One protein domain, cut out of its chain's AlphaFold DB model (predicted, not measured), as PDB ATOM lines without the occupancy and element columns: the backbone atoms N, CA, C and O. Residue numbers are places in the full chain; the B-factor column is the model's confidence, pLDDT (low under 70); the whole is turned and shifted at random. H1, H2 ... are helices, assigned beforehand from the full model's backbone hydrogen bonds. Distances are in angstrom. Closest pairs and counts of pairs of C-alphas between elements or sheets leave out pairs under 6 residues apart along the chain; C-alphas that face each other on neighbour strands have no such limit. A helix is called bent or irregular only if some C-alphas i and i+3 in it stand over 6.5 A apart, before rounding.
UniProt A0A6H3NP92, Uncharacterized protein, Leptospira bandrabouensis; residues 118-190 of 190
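What this domain is: This is residues 118 to 190 of the 190 residues of an uncharacterized protein of Leptospira bandrabouensis (UniProt A0A6H3NP92). One long helix, H2, kinked near residue 170, makes the length of a rod, and a short helix, H1, packs on its residues 157 to 160 at a steep tilt. The printed part has 73 residues with two named helices, H1 then H2, and no named strand; its class is all helix. It is extended, with a radius of gyration of the C-alphas of 19.2 A and spans of 65 by 20 by 16 A.

Where its parts are: Find C-alpha 127 at (105.639, 26.822, 14.314); from there H1 runs to residue 136, 14.3 A. H2, residues 147 to 183, runs 51.4 A to C-alpha 183 at (88.459, 15.599, 46.093).

How they stand to each other: Look at Ile 130 and Ile 157, whose C-alphas, the closest of H1 and H2, are 6.7 A apart: the helices touch, H2 with residues 157 to 160 alone. They run opposite ways at a steep tilt of 67 degrees. H2 has a kink of 42 degrees near residue 170; it is neither bent nor irregular, but only just: C-alphas 167 and 170 are 6.4 A apart. In H1 every O i to N i+4 pair is within hydrogen-bond range; in H2, 30 of 33.

The domain as a whole: The C-alphas farthest apart, of Asn 144 and Pro 190, are 65.9 A apart. The printed part has no cut, and the link from H1 to H2 is short. Confidence is under 70 at residues 118 to 126, 138 to 139, 143, 149 and 190.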
ATOM      1  N   LEU A 118      90.842  29.387  25.896       68.69
ATOM      2  CA  LEU A 118      91.355  29.945  24.639       68.69
ATOM      3  C   LEU A 118      92.884  29.998  24.533       68.69
ATOM      4  O   LEU A 118      93.425  30.529  23.564       68.69
ATOM      5  N   LYS A 119      93.604  29.498  25.535       69.19
ATOM      6  CA  LYS A 119      95.056  29.630  25.575       69.19
ATOM      7  C   LYS A 119      95.687  28.652  24.592       69.19
ATOM      8  O   LYS A 119      95.437  27.448  24.630       69.19
ATOM      9  N   VAL A 120      96.529  29.192  23.721       65.19
ATOM     10  CA  VAL A 120      97.499  28.408  22.965       65.19
ATOM     11  C   VAL A 120      98.673  28.162  23.903       65.19
ATOM     12  O   VAL A 120      99.298  29.119  24.345       65.19
ATOM     13  N   SER A 121      98.936  26.903  24.252       63.00
ATOM     14  CA  SER A 121     100.191  26.559  24.924       63.00
ATOM     15  C   SER A 121     101.331  26.622  23.906       63.00
ATOM     16  O   SER A 121     101.171  26.170  22.769       63.00
ATOM     17  N   ASP A 122     102.478  27.156  24.321       58.56
ATOM     18  CA  ASP A 122     103.698  27.190  23.506       58.56
ATOM     19  C   ASP A 122     104.209  25.779  23.167       58.56
ATOM     20  O   ASP A 122     104.898  25.588  22.167       58.56
ATOM     21  N   GLU A 123     103.807  24.775  23.952       56.50
ATOM     22  CA  GLU A 123     104.136  23.359  23.753       56.50
ATOM     23  C   GLU A 123     103.306  22.703  22.630       56.50
ATOM     24  O   GLU A 123     103.626  21.605  22.171       56.50
ATOM     25  N   VAL A 124     102.232  23.352  22.159       56.19
ATOM     26  CA  VAL A 124     101.359  22.812  21.106       56.19
ATOM     27  C   VAL A 124     102.002  23.055  19.746       56.19
ATOM     28  O   VAL A 124     101.809  24.123  19.174       56.19
ATOM     29  N   ALA A 125     102.732  22.042  19.257       60.66
ATOM     30  CA  ALA A 125     103.421  21.949  17.962       60.66
ATOM     31  C   ALA A 125     104.217  23.210  17.571       60.66
ATOM     32  O   ALA A 125     103.667  24.283  17.312       60.66
ATOM     33  N   ASN A 126     105.540  23.078  17.456       65.56
ATOM     34  CA  ASN A 126     106.384  24.205  17.058       65.56
ATOM     35  C   ASN A 126     105.911  24.777  15.703       65.56
ATOM     36  O   ASN A 126     105.497  24.038  14.808       65.56
ATOM     37  N   GLU A 127     105.976  26.100  15.545       71.50
ATOM     38  CA  GLU A 127     105.639  26.822  14.314       71.50
ATOM     39  C   GLU A 127     106.284  26.172  13.081       71.50
ATOM     40  O   GLU A 127     105.625  25.962  12.063       71.50
ATOM     41  N   THR A 128     107.540  25.738  13.214       74.56
ATOM     42  CA  THR A 128     108.284  25.023  12.171       74.56
ATOM     43  C   THR A 128     107.615  23.713  11.742       74.56
ATOM     44  O   THR A 128     107.578  23.410  10.553       74.56
ATOM     45  N   GLU A 129     107.048  22.950  12.679       71.06
ATOM     46  CA  GLU A 129     106.368  21.682  12.393       71.06
ATOM     47  C   GLU A 129     105.042  21.914  11.652       71.06
ATOM     48  O   GLU A 129     104.702  21.190  10.715       71.06
ATOM     49  N   ILE A 130     104.304  22.963  12.028       72.50
ATOM     50  CA  ILE A 130     103.064  23.353  11.347       72.50
ATOM     51  C   ILE A 130     103.371  23.809   9.916       72.50
ATOM     52  O   ILE A 130     102.703  23.378   8.977       72.50
ATOM     53  N   VAL A 131     104.405  24.633   9.733       76.19
ATOM     54  CA  VAL A 131     104.849  25.086   8.408       76.19
ATOM     55  C   VAL A 131     105.315  23.911   7.545       76.19
ATOM     56  O   VAL A 131     104.977  23.866   6.363       76.19
ATOM     57  N   ALA A 132     106.039  22.942   8.113       76.81
ATOM     58  CA  ALA A 132     106.453  21.733   7.399       76.81
ATOM     59  C   ALA A 132     105.240  20.935   6.895       76.81
ATOM     60  O   ALA A 132     105.138  20.679   5.696       76.81
ATOM     61  N   LYS A 133     104.255  20.672   7.764       73.44
ATOM     62  CA  LYS A 133     103.001  19.992   7.389       73.44
ATOM     63  C   LYS A 133     102.216  20.744   6.308       73.44
ATOM     64  O   LYS A 133     101.591  20.126   5.451       73.44
ATOM     65  N   LEU A 134     102.248  22.078   6.318       74.00
ATOM     66  CA  LEU A 134     101.608  22.903   5.284       74.00
ATOM     67  C   LEU A 134     102.308  22.830   3.926       74.00
ATOM     68  O   LEU A 134     101.635  22.872   2.892       74.00
ATOM     69  N   LYS A 135     103.640  22.723   3.922       77.25
ATOM     70  CA  LYS A 135     104.425  22.482   2.704       77.25
ATOM     71  C   LYS A 135     104.165  21.076   2.163       77.25
ATOM     72  O   LYS A 135     103.890  20.937   0.977       77.25
ATOM     73  N   GLU A 136     104.168  20.063   3.030       78.62
ATOM     74  CA  GLU A 136     103.851  18.670   2.676       78.62
ATOM     75  C   GLU A 136     102.447  18.527   2.075       78.62
ATOM     76  O   GLU A 136     102.269  17.849   1.067       78.62
ATOM     77  N   ALA A 137     101.453  19.229   2.631       71.31
ATOM     78  CA  ALA A 137     100.089  19.262   2.100       71.31
ATOM     79  C   ALA A 137      99.949  20.071   0.791       71.31
ATOM     80  O   ALA A 137      98.850  20.180   0.248       71.31
ATOM     81  N   GLY A 138     101.029  20.687   0.297       66.69
ATOM     82  CA  GLY A 138     101.025  21.506  -0.914       66.69
ATOM     83  C   GLY A 138     100.249  22.819  -0.785       66.69
ATOM     84  O   GLY A 138      99.948  23.449  -1.799       66.69
ATOM     85  N   ILE A 139      99.913  23.242   0.436       69.12
ATOM     86  CA  ILE A 139      99.207  24.501   0.708       69.12
ATOM     87  C   ILE A 139     100.196  25.665   0.618       69.12
ATOM     88  O   ILE A 139      99.906  26.692   0.002       69.12
ATOM     89  N   LEU A 140     101.397  25.489   1.177       73.81
ATOM     90  CA  LEU A 140     102.470  26.475   1.106       73.81
ATOM     91  C   LEU A 140     103.448  26.115  -0.024       73.81
ATOM     92  O   LEU A 140     104.266  25.213   0.130       73.81
ATOM     93  N   LYS A 141     103.355  26.807  -1.167       70.12
ATOM     94  CA  LYS A 141     104.133  26.477  -2.384       70.12
ATOM     95  C   LYS A 141     105.315  27.404  -2.679       70.12
ATOM     96  O   LYS A 141     106.163  27.055  -3.489       70.12
ATOM     97  N   LYS A 142     105.361  28.595  -2.076       70.25
ATOM     98  CA  LYS A 142     106.407  29.601  -2.319       70.25
ATOM     99  C   LYS A 142     107.373  29.665  -1.143       70.25
ATOM    100  O   LYS A 142     106.938  29.673   0.006       70.25
ATOM    101  N   GLU A 143     108.664  29.777  -1.440       66.88
ATOM    102  CA  GLU A 143     109.694  30.016  -0.420       66.88
ATOM    103  C   GLU A 143     109.689  31.470   0.075       66.88
ATOM    104  O   GLU A 143     109.934  31.712   1.254       66.88
ATOM    105  N   ASN A 144     109.308  32.420  -0.789       71.31
ATOM    106  CA  ASN A 144     109.222  33.843  -0.463       71.31
ATOM    107  C   ASN A 144     107.765  34.317  -0.472       71.31
ATOM    108  O   ASN A 144     107.154  34.475  -1.530       71.31
ATOM    109  N   LEU A 145     107.222  34.536   0.724       75.62
ATOM    110  CA  LEU A 145     105.896  35.111   0.947       75.62
ATOM    111  C   LEU A 145     106.002  36.637   1.038       75.62
ATOM    112  O   LEU A 145     106.927  37.166   1.658       75.62
ATOM    113  N   SER A 146     105.034  37.340   0.463       79.06
ATOM    114  CA  SER A 146     104.820  38.770   0.701       79.06
ATOM    115  C   SER A 146     104.417  39.041   2.160       79.06
ATOM    116  O   SER A 146     104.018  38.131   2.887       79.06
ATOM    117  N   GLU A 147     104.489  40.296   2.611       77.38
ATOM    118  CA  GLU A 147     104.117  40.650   3.994       77.38
ATOM    119  C   GLU A 147     102.647  40.346   4.322       77.38
ATOM    120  O   GLU A 147     102.342  39.875   5.417       77.38
ATOM    121  N   SER A 148     101.735  40.528   3.364       71.25
ATOM    122  CA  SER A 148     100.328  40.155   3.543       71.25
ATOM    123  C   SER A 148     100.150  38.637   3.651       71.25
ATOM    124  O   SER A 148      99.425  38.165   4.523       71.25
ATOM    125  N   GLU A 149     100.859  37.855   2.832       69.50
ATOM    126  CA  GLU A 149     100.837  36.388   2.901       69.50
ATOM    127  C   GLU A 149     101.445  35.863   4.215       69.50
ATOM    128  O   GLU A 149     100.925  34.907   4.792       69.50
ATOM    129  N   LYS A 150     102.499  36.503   4.740       75.50
ATOM    130  CA  LYS A 150     103.064  36.177   6.063       75.50
ATOM    131  C   LYS A 150     102.069  36.433   7.189       75.50
ATOM    132  O   LYS A 150     102.015  35.650   8.136       75.50
ATOM    133  N   LEU A 151     101.293  37.513   7.102       72.38
ATOM    134  CA  LEU A 151     100.270  37.831   8.096       72.38
ATOM    135  C   LEU A 151      99.177  36.754   8.117       72.38
ATOM    136  O   LEU A 151      98.860  36.221   9.178       72.38
ATOM    137  N   VAL A 152      98.684  36.371   6.935       71.88
ATOM    138  CA  VAL A 152      97.706  35.282   6.770       71.88
ATOM    139  C   VAL A 152      98.268  33.957   7.288       71.88
ATOM    140  O   VAL A 152      97.572  33.218   7.980       71.88
ATOM    141  N   LEU A 153      99.542  33.660   7.010       76.19
ATOM    142  CA  LEU A 153     100.196  32.451   7.504       76.19
ATOM    143  C   LEU A 153     100.300  32.435   9.036       76.19
ATOM    144  O   LEU A 153     100.004  31.410   9.645       76.19
ATOM    145  N   LYS A 154     100.684  33.549   9.672       76.44
ATOM    146  CA  LYS A 154     100.728  33.653  11.142       76.44
ATOM    147  C   LYS A 154      99.365  33.391  11.763       76.44
ATOM    148  O   LYS A 154      99.267  32.640  12.733       76.44
ATOM    149  N   GLU A 155      98.324  33.977  11.182       73.50
ATOM    150  CA  GLU A 155      96.953  33.744  11.613       73.50
ATOM    151  C   GLU A 155      96.603  32.256  11.495       73.50
ATOM    152  O   GLU A 155      96.161  31.632  12.456       73.50
ATOM    153  N   PHE A 156      96.911  31.649  10.349       74.50
ATOM    154  CA  PHE A 156      96.670  30.233  10.104       74.50
ATOM    155  C   PHE A 156      97.398  29.312  11.098       74.50
ATOM    156  O   PHE A 156      96.822  28.340  11.591       74.50
ATOM    157  N   ILE A 157      98.656  29.610  11.420       77.81
ATOM    158  CA  ILE A 157      99.450  28.840  12.386       77.81
ATOM    159  C   ILE A 157      98.845  28.954  13.782       77.81
ATOM    160  O   ILE A 157      98.665  27.936  14.453       77.81
ATOM    161  N   TYR A 158      98.496  30.168  14.208       77.12
ATOM    162  CA  TYR A 158      97.807  30.395  15.473       77.12
ATOM    163  C   TYR A 158      96.512  29.570  15.551       77.12
ATOM    164  O   TYR A 158      96.285  28.853  16.530       77.12
ATOM    165  N   TRP A 159      95.724  29.561  14.473       73.50
ATOM    166  CA  TRP A 159      94.515  28.746  14.369       73.50
ATOM    167  C   TRP A 159      94.789  27.251  14.472       73.50
ATOM    168  O   TRP A 159      94.081  26.537  15.186       73.50
ATOM    169  N   ARG A 160      95.831  26.762  13.798       76.25
ATOM    170  CA  ARG A 160      96.187  25.343  13.850       76.25
ATOM    171  C   ARG A 160      96.586  24.915  15.260       76.25
ATOM    172  O   ARG A 160      96.211  23.823  15.686       76.25
ATOM    173  N   LYS A 161      97.292  25.771  16.002       77.81
ATOM    174  CA  LYS A 161      97.615  25.511  17.410       77.81
ATOM    175  C   LYS A 161      96.360  25.463  18.284       77.81
ATOM    176  O   LYS A 161      96.226  24.555  19.102       77.81
ATOM    177  N   LEU A 162      95.409  26.378  18.081       74.88
ATOM    178  CA  LEU A 162      94.123  26.347  18.786       74.88
ATOM    179  C   LEU A 162      93.333  25.063  18.512       74.88
ATOM    180  O   LEU A 162      92.807  24.467  19.449       74.88
ATOM    181  N   GLU A 163      93.285  24.604  17.260       74.62
ATOM    182  CA  GLU A 163      92.610  23.356  16.882       74.62
ATOM    183  C   GLU A 163      93.243  22.134  17.566       74.62
ATOM    184  O   GLU A 163      92.536  21.289  18.121       74.62
ATOM    185  N   LEU A 164      94.576  22.036  17.542       75.69
ATOM    186  CA  LEU A 164      95.303  20.943  18.191       75.69
ATOM    187  C   LEU A 164      95.090  20.955  19.706       75.69
ATOM    188  O   LEU A 164      94.811  19.911  20.292       75.69
ATOM    189  N   SER A 165      95.136  22.138  20.325       76.06
ATOM    190  CA  SER A 165      94.811  22.289  21.740       76.06
ATOM    191  C   SER A 165      93.377  21.827  22.016       76.06
ATOM    192  O   SER A 165      93.177  20.973  22.872       76.06
ATOM    193  N   ALA A 166      92.387  22.272  21.235       74.00
ATOM    194  CA  ALA A 166      90.989  21.875  21.403       74.00
ATOM    195  C   ALA A 166      90.763  20.354  21.297       74.00
ATOM    196  O   ALA A 166      89.942  19.809  22.038       74.00
ATOM    197  N   LYS A 167      91.499  19.656  20.422       75.25
ATOM    198  CA  LYS A 167      91.437  18.188  20.304       75.25
ATOM    199  C   LYS A 167      91.928  17.478  21.568       75.25
ATOM    200  O   LYS A 167      91.286  16.525  22.004       75.25
ATOM    201  N   ASN A 168      92.999  17.968  22.189       75.25
ATOM    202  CA  ASN A 168      93.587  17.354  23.385       75.25
ATOM    203  C   ASN A 168      92.723  17.539  24.647       75.25
ATOM    204  O   ASN A 168      92.691  16.665  25.516       75.25
ATOM    205  N   ARG A 169      91.938  18.624  24.718       77.19
ATOM    206  CA  ARG A 169      91.118  18.965  25.898       77.19
ATOM    207  C   ARG A 169      90.078  17.911  26.274       77.19
ATOM    208  O   ARG A 169      89.685  17.840  27.434       77.19
ATOM    209  N   ALA A 170      89.622  17.085  25.330       72.81
ATOM    210  CA  ALA A 170      88.634  16.045  25.624       72.81
ATOM    211  C   ALA A 170      89.165  14.995  26.617       72.81
ATOM    212  O   ALA A 170      88.430  14.555  27.502       72.81
ATOM    213  N   GLU A 171      90.442  14.622  26.508       79.25
ATOM    214  CA  GLU A 171      91.069  13.684  27.443       79.25
ATOM    215  C   GLU A 171      91.439  14.374  28.761       79.25
ATOM    216  O   GLU A 171      91.202  13.831  29.843       79.25
ATOM    217  N   GLU A 172      91.912  15.620  28.703       83.38
ATOM    218  CA  GLU A 172      92.198  16.423  29.898       83.38
ATOM    219  C   GLU A 172      90.949  16.650  30.762       83.38
ATOM    220  O   GLU A 172      91.010  16.559  31.992       83.38
ATOM    221  N   ALA A 173      89.792  16.870  30.131       84.94
ATOM    222  CA  ALA A 173      88.509  17.021  30.806       84.94
ATOM    223  C   ALA A 173      88.159  15.793  31.663       84.94
ATOM    224  O   ALA A 173      87.712  15.947  32.804       84.94
ATOM    225  N   LYS A 174      88.415  14.572  31.164       86.56
ATOM    226  CA  LYS A 174      88.190  13.331  31.927       86.56
ATOM    227  C   LYS A 174      89.079  13.276  33.168       86.56
ATOM    228  O   LYS A 174      88.602  12.942  34.253       86.56
ATOM    229  N   VAL A 175      90.353  13.648  33.028       87.88
ATOM    230  CA  VAL A 175      91.320  13.674  34.137       87.88
ATOM    231  C   VAL A 175      90.920  14.708  35.192       87.88
ATOM    232  O   VAL A 175      90.967  14.423  36.392       87.88
ATOM    233  N   ILE A 176      90.492  15.901  34.773       87.81
ATOM    234  CA  ILE A 176      90.003  16.947  35.681       87.81
ATOM    235  C   ILE A 176      88.768  16.461  36.439       87.81
ATOM    236  O   ILE A 176      88.707  16.608  37.661       87.81
ATOM    237  N   LEU A 177      87.815  15.831  35.747       88.19
ATOM    238  CA  LEU A 177      86.611  15.293  36.372       88.19
ATOM    239  C   LEU A 177      86.949  14.223  37.420       88.19
ATOM    240  O   LEU A 177      86.405  14.262  38.522       88.19
ATOM    241  N   ALA A 178      87.865  13.301  37.112       87.50
ATOM    242  CA  ALA A 178      88.320  12.280  38.055       87.50
ATOM    243  C   ALA A 178      88.920  12.909  39.324       87.50
ATOM    244  O   ALA A 178      88.493  12.584  40.431       87.50
ATOM    245  N   LYS A 179      89.812  13.899  39.165       89.81
ATOM    246  CA  LYS A 179      90.396  14.651  40.290       89.81
ATOM    247  C   LYS A 179      89.335  15.381  41.116       89.81
ATOM    248  O   LYS A 179      89.460  15.466  42.334       89.81
ATOM    249  N   ILE A 180      88.299  15.933  40.483       89.69
ATOM    250  CA  ILE A 180      87.193  16.594  41.194       89.69
ATOM    251  C   ILE A 180      86.378  15.570  41.990       89.69
ATOM    252  O   ILE A 180      86.076  15.829  43.154       89.69
ATOM    253  N   LYS A 181      86.047  14.411  41.406       88.62
ATOM    254  CA  LYS A 181      85.306  13.342  42.098       88.62
ATOM    255  C   LYS A 181      86.061  12.827  43.321       88.62
ATOM    256  O   LYS A 181      85.459  12.678  44.382       88.62
ATOM    257  N   GLU A 182      87.367  12.622  43.182       89.50
ATOM    258  CA  GLU A 182      88.250  12.198  44.270       89.50
ATOM    259  C   GLU A 182      88.267  13.225  45.411       89.50
ATOM    260  O   GLU A 182      87.988  12.885  46.560       89.50
ATOM    261  N   ARG A 183      88.482  14.511  45.095       92.62
ATOM    262  CA  ARG A 183      88.459  15.599  46.093       92.62
ATOM    263  C   ARG A 183      87.127  15.706  46.829       92.62
ATOM    264  O   ARG A 183      87.115  16.000  48.020       92.62
ATOM    265  N   ASN A 184      86.019  15.482  46.126       92.00
ATOM    266  CA  ASN A 184      84.674  15.554  46.698       92.00
ATOM    267  C   ASN A 184      84.218  14.230  47.330       92.00
ATOM    268  O   ASN A 184      83.073  14.145  47.766       92.00
ATOM    269  N   LYS A 185      85.093  13.213  47.399       90.69
ATOM    270  CA  LYS A 185      84.817  11.913  48.027       90.69
ATOM    271  C   LYS A 185      83.505  11.288  47.539       90.69
ATOM    272  O   LYS A 185      82.717  10.764  48.327       90.69
ATOM    273  N   VAL A 186      83.255  11.379  46.231       83.69
ATOM    274  CA  VAL A 186      82.021  10.857  45.631       83.69
ATOM    275  C   VAL A 186      81.939   9.355  45.890       83.69
ATOM    276  O   VAL A 186      82.788   8.596  45.429       83.69
ATOM    277  N   THR A 187      80.903   8.938  46.611       85.19
ATOM    278  CA  THR A 187      80.602   7.531  46.887       85.19
ATOM    279  C   THR A 187      79.318   7.173  46.152       85.19
ATOM    280  O   THR A 187      78.307   7.853  46.317       85.19
ATOM    281  N   ILE A 188      79.363   6.140  45.310       80.25
ATOM    282  CA  ILE A 188      78.170   5.615  44.640       80.25
ATOM    283  C   ILE A 188      77.561   4.579  45.577       80.25
ATOM    284  O   ILE A 188      78.209   3.583  45.890       80.25
ATOM    285  N   ILE A 189      76.340   4.837  46.042       81.88
ATOM    286  CA  ILE A 189      75.548   3.850  46.772       81.88
ATOM    287  C   ILE A 189      74.804   3.023  45.711       81.88
ATOM    288  O   ILE A 189      74.104   3.635  44.900       81.88
ATOM    289  N   PRO A 190      75.023   1.697  45.648       64.88
ATOM    290  CA  PRO A 190      74.358   0.817  44.690       64.88
ATOM    291  C   PRO A 190      72.861   0.654  44.972       64.88
ATOM    292  O   PRO A 190      72.451   0.798  46.148       64.88
TER     293      PRO A 190